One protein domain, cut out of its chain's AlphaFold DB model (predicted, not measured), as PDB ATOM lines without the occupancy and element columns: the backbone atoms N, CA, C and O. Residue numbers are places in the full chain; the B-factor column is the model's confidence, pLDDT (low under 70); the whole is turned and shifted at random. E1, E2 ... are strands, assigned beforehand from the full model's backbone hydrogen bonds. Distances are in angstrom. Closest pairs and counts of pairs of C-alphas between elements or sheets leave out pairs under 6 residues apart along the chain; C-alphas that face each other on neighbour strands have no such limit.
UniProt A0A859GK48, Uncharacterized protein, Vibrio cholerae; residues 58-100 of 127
ATOM      1  N   GLY A  58      23.851 -22.339 -23.865       84.94
ATOM      2  CA  GLY A  58      23.484 -20.947 -23.732       84.94
ATOM      3  C   GLY A  58      22.459 -20.505 -24.744       84.94
ATOM      4  O   GLY A  58      22.171 -21.196 -25.718       84.94
ATOM      5  N   PHE A  59      21.905 -19.335 -24.490       84.88
ATOM      6  CA  PHE A  59      21.081 -18.619 -25.441       84.88
ATOM      7  C   PHE A  59      21.311 -17.122 -25.270       84.88
ATOM      8  O   PHE A  59      21.630 -16.647 -24.179       84.88
ATOM      9  N   LYS A  60      21.118 -16.362 -26.336       87.06
ATOM     10  CA  LYS A  60      21.205 -14.908 -26.322       87.06
ATOM     11  C   LYS A  60      20.075 -14.335 -27.141       87.06
ATOM     12  O   LYS A  60      19.853 -14.754 -28.266       87.06
ATOM     13  N   ILE A  61      19.368 -13.380 -26.565       86.38
ATOM     14  CA  ILE A  61      18.285 -12.659 -27.216       86.38
ATOM     15  C   ILE A  61      18.685 -11.195 -27.235       86.38
ATOM     16  O   ILE A  61      18.951 -10.630 -26.180       86.38
ATOM     17  N   LYS A  62      18.701 -10.570 -28.405       83.38
ATOM     18  CA  LYS A  62      18.823  -9.120 -28.562       83.38
ATOM     19  C   LYS A  62      17.621  -8.589 -29.313       83.38
ATOM     20  O   LYS A  62      17.150  -9.196 -30.272       83.38
ATOM     21  N   ILE A  63      17.163  -7.423 -28.899       82.06
ATOM     22  CA  ILE A  63      16.150  -6.636 -29.585       82.06
ATOM     23  C   ILE A  63      16.834  -5.351 -30.019       82.06
ATOM     24  O   ILE A  63      17.388  -4.636 -29.187       82.06
ATOM     25  N   HIS A  64      16.796  -5.066 -31.312       81.62
ATOM     26  CA  HIS A  64      17.325  -3.855 -31.914       81.62
ATOM     27  C   HIS A  64      16.182  -2.883 -32.198       81.62
ATOM     28  O   HIS A  64      15.221  -3.223 -32.893       81.62
ATOM     29  N   THR A  65      16.287  -1.669 -31.654       76.38
ATOM     30  CA  THR A  65      15.436  -0.537 -32.034       76.38
ATOM     31  C   THR A  65      16.306   0.646 -32.473       76.38
ATOM     32  O   THR A  65      17.473   0.729 -32.075       76.38
ATOM     33  N   PRO A  66      15.763   1.598 -33.257       76.31
ATOM     34  CA  PRO A  66      16.535   2.688 -33.864       76.31
ATOM     35  C   PRO A  66      17.271   3.559 -32.862       76.31
ATOM     36  O   PRO A  66      18.276   4.169 -33.207       76.31
ATOM     37  N   LEU A  67      16.725   3.643 -31.650       77.25
ATOM     38  CA  LEU A  67      17.215   4.481 -30.566       77.25
ATOM     39  C   LEU A  67      17.905   3.669 -29.471       77.25
ATOM     40  O   LEU A  67      18.609   4.231 -28.646       77.25
ATOM     41  N   LEU A  68      17.664   2.362 -29.385       73.81
ATOM     42  CA  LEU A  68      18.282   1.529 -28.362       73.81
ATOM     43  C   LEU A  68      18.089   0.059 -28.700       73.81
ATOM     44  O   LEU A  68      16.982  -0.401 -28.959       73.81
ATOM     45  N   SER A  69      19.156  -0.709 -28.637       77.25
ATOM     46  CA  SER A  69      19.090  -2.160 -28.623       77.25
ATOM     47  C   SER A  69      19.421  -2.657 -27.228       77.25
ATOM     48  O   SER A  69      20.275  -2.080 -26.558       77.25
ATOM     49  N   ALA A  70      18.724  -3.699 -26.794       80.94
ATOM     50  CA  ALA A  70      18.931  -4.353 -25.513       80.94
ATOM     51  C   ALA A  70      19.018  -5.862 -25.740       80.94
ATOM     52  O   ALA A  70      18.235  -6.425 -26.507       80.94
ATOM     53  N   GLY A  71      19.960  -6.521 -25.078       82.44
ATOM     54  CA  GLY A  71      20.149  -7.957 -25.164       82.44
ATOM     55  C   GLY A  71      20.370  -8.605 -23.810       82.44
ATOM     56  O   GLY A  71      20.974  -8.017 -22.918       82.44
ATOM     57  N   LEU A  72      19.875  -9.831 -23.684       81.19
ATOM     58  CA  LEU A  72      20.067 -10.722 -22.554       81.19
ATOM     59  C   LEU A  72      20.660 -12.034 -23.066       81.19
ATOM     60  O   LEU A  72      20.068 -12.708 -23.910       81.19
ATOM     61  N   GLY A  73      21.823 -12.397 -22.543       82.00
ATOM     62  CA  GLY A  73      22.500 -13.655 -22.813       82.00
ATOM     63  C   GLY A  73      22.687 -14.474 -21.549       82.00
ATOM     64  O   GLY A  73      23.015 -13.942 -20.493       82.00
ATOM     65  N   TYR A  74      22.516 -15.780 -21.677       80.75
ATOM     66  CA  TYR A  74      22.887 -16.780 -20.692       80.75
ATOM     67  C   TYR A  74      23.857 -17.756 -21.353       80.75
ATOM     68  O   TYR A  74      23.527 -18.330 -22.386       80.75
ATOM     69  N   LYS A  75      25.033 -17.969 -20.761       81.88
ATOM     70  CA  LYS A  75      25.981 -19.012 -21.181       81.88
ATOM     71  C   LYS A  75      26.451 -19.824 -19.970       81.88
ATOM     72  O   LYS A  75      26.599 -19.301 -18.864       81.88
ATOM     73  N   LYS A  76      26.644 -21.125 -20.172       75.94
ATOM     74  CA  LYS A  76      27.040 -22.129 -19.178       75.94
ATOM     75  C   LYS A  76      28.334 -22.785 -19.647       75.94
ATOM     76  O   LYS A  76      28.313 -23.739 -20.428       75.94
ATOM     77  N   ASP A  77      29.444 -22.293 -19.116       74.56
ATOM     78  CA  ASP A  77      30.784 -22.799 -19.393       74.56
ATOM     79  C   ASP A  77      31.228 -23.696 -18.234       74.56
ATOM     80  O   ASP A  77      31.723 -23.265 -17.192       74.56
ATOM     81  N   GLY A  78      30.964 -24.996 -18.380       72.00
ATOM     82  CA  GLY A  78      31.259 -25.984 -17.344       72.00
ATOM     83  C   GLY A  78      30.436 -25.757 -16.069       72.00
ATOM     84  O   GLY A  78      29.237 -26.047 -16.041       72.00
ATOM     85  N   LYS A  79      31.095 -25.294 -14.997       69.94
ATOM     86  CA  LYS A  79      30.462 -24.999 -13.695       69.94
ATOM     87  C   LYS A  79      30.070 -23.523 -13.553       69.94
ATOM     88  O   LYS A  79      29.266 -23.196 -12.679       69.94
ATOM     89  N   GLU A  80      30.601 -22.656 -14.405       66.88
ATOM     90  CA  GLU A  80      30.359 -21.221 -14.357       66.88
ATOM     91  C   GLU A  80      29.116 -20.856 -15.175       66.88
ATOM     92  O   GLU A  80      28.816 -21.451 -16.212       66.88
ATOM     93  N   ARG A  81      28.341 -19.897 -14.664       74.94
ATOM     94  CA  ARG A  81      27.147 -19.361 -15.325       74.94
ATOM     95  C   ARG A  81      27.392 -17.886 -15.574       74.94
ATOM     96  O   ARG A  81      27.553 -17.133 -14.617       74.94
ATOM     97  N   ASN A  82      27.404 -17.488 -16.836       74.75
ATOM     98  CA  ASN A  82      27.570 -16.103 -17.237       74.75
ATOM     99  C   ASN A  82      26.220 -15.544 -17.704       74.75
ATOM    100  O   ASN A  82      25.523 -16.170 -18.507       74.75
ATOM    101  N   VAL A  83      25.853 -14.380 -17.172       78.50
ATOM    102  CA  VAL A  83      24.709 -13.598 -17.635       78.50
ATOM    103  C   VAL A  83      25.261 -12.313 -18.231       78.50
ATOM    104  O   VAL A  83      25.940 -11.556 -17.541       78.50
ATOM    105  N   ASN A  84      24.958 -12.072 -19.500       75.44
ATOM    106  CA  ASN A  84      25.401 -10.891 -20.225       75.44
ATOM    107  C   ASN A  84      24.193  -9.995 -20.531       75.44
ATOM    108  O   ASN A  84      23.165 -10.477 -21.009       75.44
ATOM    109  N   ILE A  85      24.323  -8.702 -20.241       78.19
ATOM    110  CA  ILE A  85      23.343  -7.670 -20.572       78.19
ATOM    111  C   ILE A  85      24.035  -6.694 -21.520       78.19
ATOM    112  O   ILE A  85      25.006  -6.042 -21.144       78.19
ATOM    113  N   GLU A  86      23.535  -6.591 -22.749       73.12
ATOM    114  CA  GLU A  86      24.118  -5.741 -23.791       73.12
ATOM    115  C   GLU A  86      23.167  -4.595 -24.124       73.12
ATOM    116  O   GLU A  86      21.968  -4.813 -24.281       73.12
ATOM    117  N   ALA A  87      23.697  -3.381 -24.267       71.25
ATOM    118  CA  ALA A  87      22.951  -2.238 -24.773       71.25
ATOM    119  C   ALA A  87      23.767  -1.554 -25.873       71.25
ATOM    120  O   ALA A  87      24.877  -1.098 -25.618       71.25
ATOM    121  N   ASN A  88      23.238  -1.498 -27.094       67.12
ATOM    122  CA  ASN A  88      23.907  -0.876 -28.245       67.12
ATOM    123  C   ASN A  88      22.947   0.068 -28.981       67.12
ATOM    124  O   ASN A  88      21.738  -0.027 -28.806       67.12
ATOM    125  N   PHE A  89      23.444   0.958 -29.835       53.56
ATOM    126  CA  PHE A  89      22.609   1.901 -30.589       53.56
ATOM    127  C   PHE A  89      22.740   1.617 -32.089       53.56
ATOM    128  O   PHE A  89      23.678   2.099 -32.715       53.56
ATOM    129  N   ALA A  90      21.854   0.786 -32.658       57.16
ATOM    130  CA  ALA A  90      21.754   0.580 -34.109       57.16
ATOM    131  C   ALA A  90      20.542  -0.286 -34.506       57.16
ATOM    132  O   ALA A  90      20.447  -1.444 -34.093       57.16
ATOM    133  N   GLY A  91      19.706   0.253 -35.402       64.50
ATOM    134  CA  GLY A  91      18.818  -0.500 -36.302       64.50
ATOM    135  C   GLY A  91      17.555  -1.119 -35.692       64.50
ATOM    136  O   GLY A  91      17.373  -1.159 -34.484       64.50
ATOM    137  N   PHE A  92      16.662  -1.606 -36.556       76.38
ATOM    138  CA  PHE A  92      15.526  -2.449 -36.170       76.38
ATOM    139  C   PHE A  92      15.873  -3.922 -36.390       76.38
ATOM    140  O   PHE A  92      16.442  -4.267 -37.424       76.38
ATOM    141  N   GLY A  93      15.475  -4.795 -35.467       79.94
ATOM    142  CA  GLY A  93      15.618  -6.240 -35.641       79.94
ATOM    143  C   GLY A  93      15.604  -7.016 -34.331       79.94
ATOM    144  O   GLY A  93      15.403  -6.457 -33.254       79.94
ATOM    145  N   SER A  94      15.844  -8.317 -34.417       81.94
ATOM    146  CA  SER A  94      16.119  -9.163 -33.261       81.94
ATOM    147  C   SER A  94      17.155 -10.223 -33.621       81.94
ATOM    148  O   SER A  94      17.216 -10.685 -34.759       81.94
ATOM    149  N   GLU A  95      17.984 -10.588 -32.652       81.38
ATOM    150  CA  GLU A  95      18.998 -11.635 -32.780       81.38
ATOM    151  C   GLU A  95      18.705 -12.699 -31.723       81.38
ATOM    152  O   GLU A  95      18.557 -12.376 -30.543       81.38
ATOM    153  N   LEU A  96      18.596 -13.958 -32.145       81.69
ATOM    154  CA  LEU A  96      18.505 -15.115 -31.258       81.69
ATOM    155  C   LEU A  96      19.696 -16.030 -31.552       81.69
ATOM    156  O   LEU A  96      19.770 -16.622 -32.625       81.69
ATOM    157  N   GLU A  97      20.608 -16.150 -30.595       82.38
ATOM    158  CA  GLU A  97      21.733 -17.089 -30.615       82.38
ATOM    159  C   GLU A  97      21.402 -18.249 -29.673       82.38
ATOM    160  O   GLU A  97      20.899 -18.030 -28.567       82.38
ATOM    161  N   VAL A  98      21.672 -19.482 -30.092       83.44
ATOM    162  CA  VAL A  98      21.490 -20.682 -29.268       83.44
ATOM    163  C   VAL A  98      22.766 -21.508 -29.359       83.44
ATOM    164  O   VAL A  98      23.136 -21.955 -30.441       83.44
ATOM    165  N   ASP A  99      23.413 -21.724 -28.216       81.31
ATOM    166  CA  ASP A  99      24.645 -22.499 -28.108       81.31
ATOM    167  C   ASP A  99      24.321 -23.931 -27.683       81.31
ATOM    168  O   ASP A  99      23.845 -24.180 -26.569       81.31
ATOM    169  N   LEU A 100      24.621 -24.886 -28.561       81.44
ATOM    170  CA  LEU A 100      24.444 -26.316 -28.328       81.44
ATOM    171  C   LEU A 100      25.811 -27.007 -28.342       81.44
ATOM    172  O   LEU A 100      26.615 -26.798 -29.247       81.44
TER     173      LEU A 100
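What this domain is: This is residues 58 to 100 of the 127 residues of an uncharacterized protein of Vibrio cholerae (UniProt A0A859GK48). This is one narrow, elongated sheet of four long strands side by side, a single layer that is twisted and has no named element over either face. Three strands fold back and forth, E1 to E2 to E3; then residues 89 to 92 cross one end of the sheet from E3 to the far edge, where E4 runs beside E1. The printed part has 43 residues, with no named helix and four named strands in the order E1, E2, E3, E4; across the sheet they stand as E3, E2, E1, E4, antiparallel throughout, and the class is all strand. The whole is loose, with a radius of gyration of the C-alphas of 11.6 A, and spans 37 by 16 by 8 A.

How they stand to each other: Begin at the inner strands, E1, residues 58 to 64, and E2, residues 69 to 77. They form an antiparallel hairpin, their directions 173 degrees apart; look for N 61 and O 72, within hydrogen-bond range at 2.8 A, and for the facing C-alphas 71 and 62, 3.8 A apart. Beside E2 you find the edge strand E3, residues 80 to 88, antiparallel at 165 degrees; this second hairpin has N 73 and O 84 within hydrogen-bond range at 2.8 A. E1, E2 and E3 make a meander, each strand the antiparallel neighbour of the one before. Beside E1 stands the other edge strand, E4, residues 93 to 100, antiparallel at 174 degrees, with N 60 and O 97 within hydrogen-bond range at 2.8 A. The four strands make a Greek key, a meander of three whose first strand is the antiparallel neighbour of the fourth. E3 and E4 follow each other in the chain but are apart.

Where its parts are: Find C-alpha 58 at (23.484, -20.947, -23.732); from there E1 runs 19.9 A to C-alpha 64 at (17.325, -3.855, -31.914). E2 runs from C-alpha 69 to C-alpha 77, and E3 from C-alpha 80 to C-alpha 88, each 25.5 A long. E4 begins at C-alpha 93 and ends, 23.1 A away, at C-alpha 100 at (24.444, -26.316, -28.328).

The domain as a whole: Look at C-alphas 66 and 79, the two farthest apart, at 37.0 A. The first and last printed C-alphas, of Gly 58 and Leu 100, are 7.1 A apart. The sheet's C-alphas lie up to 4.7 A off their best plane, and from edge to edge its curl is 40 degrees. The three links are tight, and the printed part has no cut. The model's mean pLDDT over the printed part is 77.2; residues 79 to 80 and 88 to 91 are under 70.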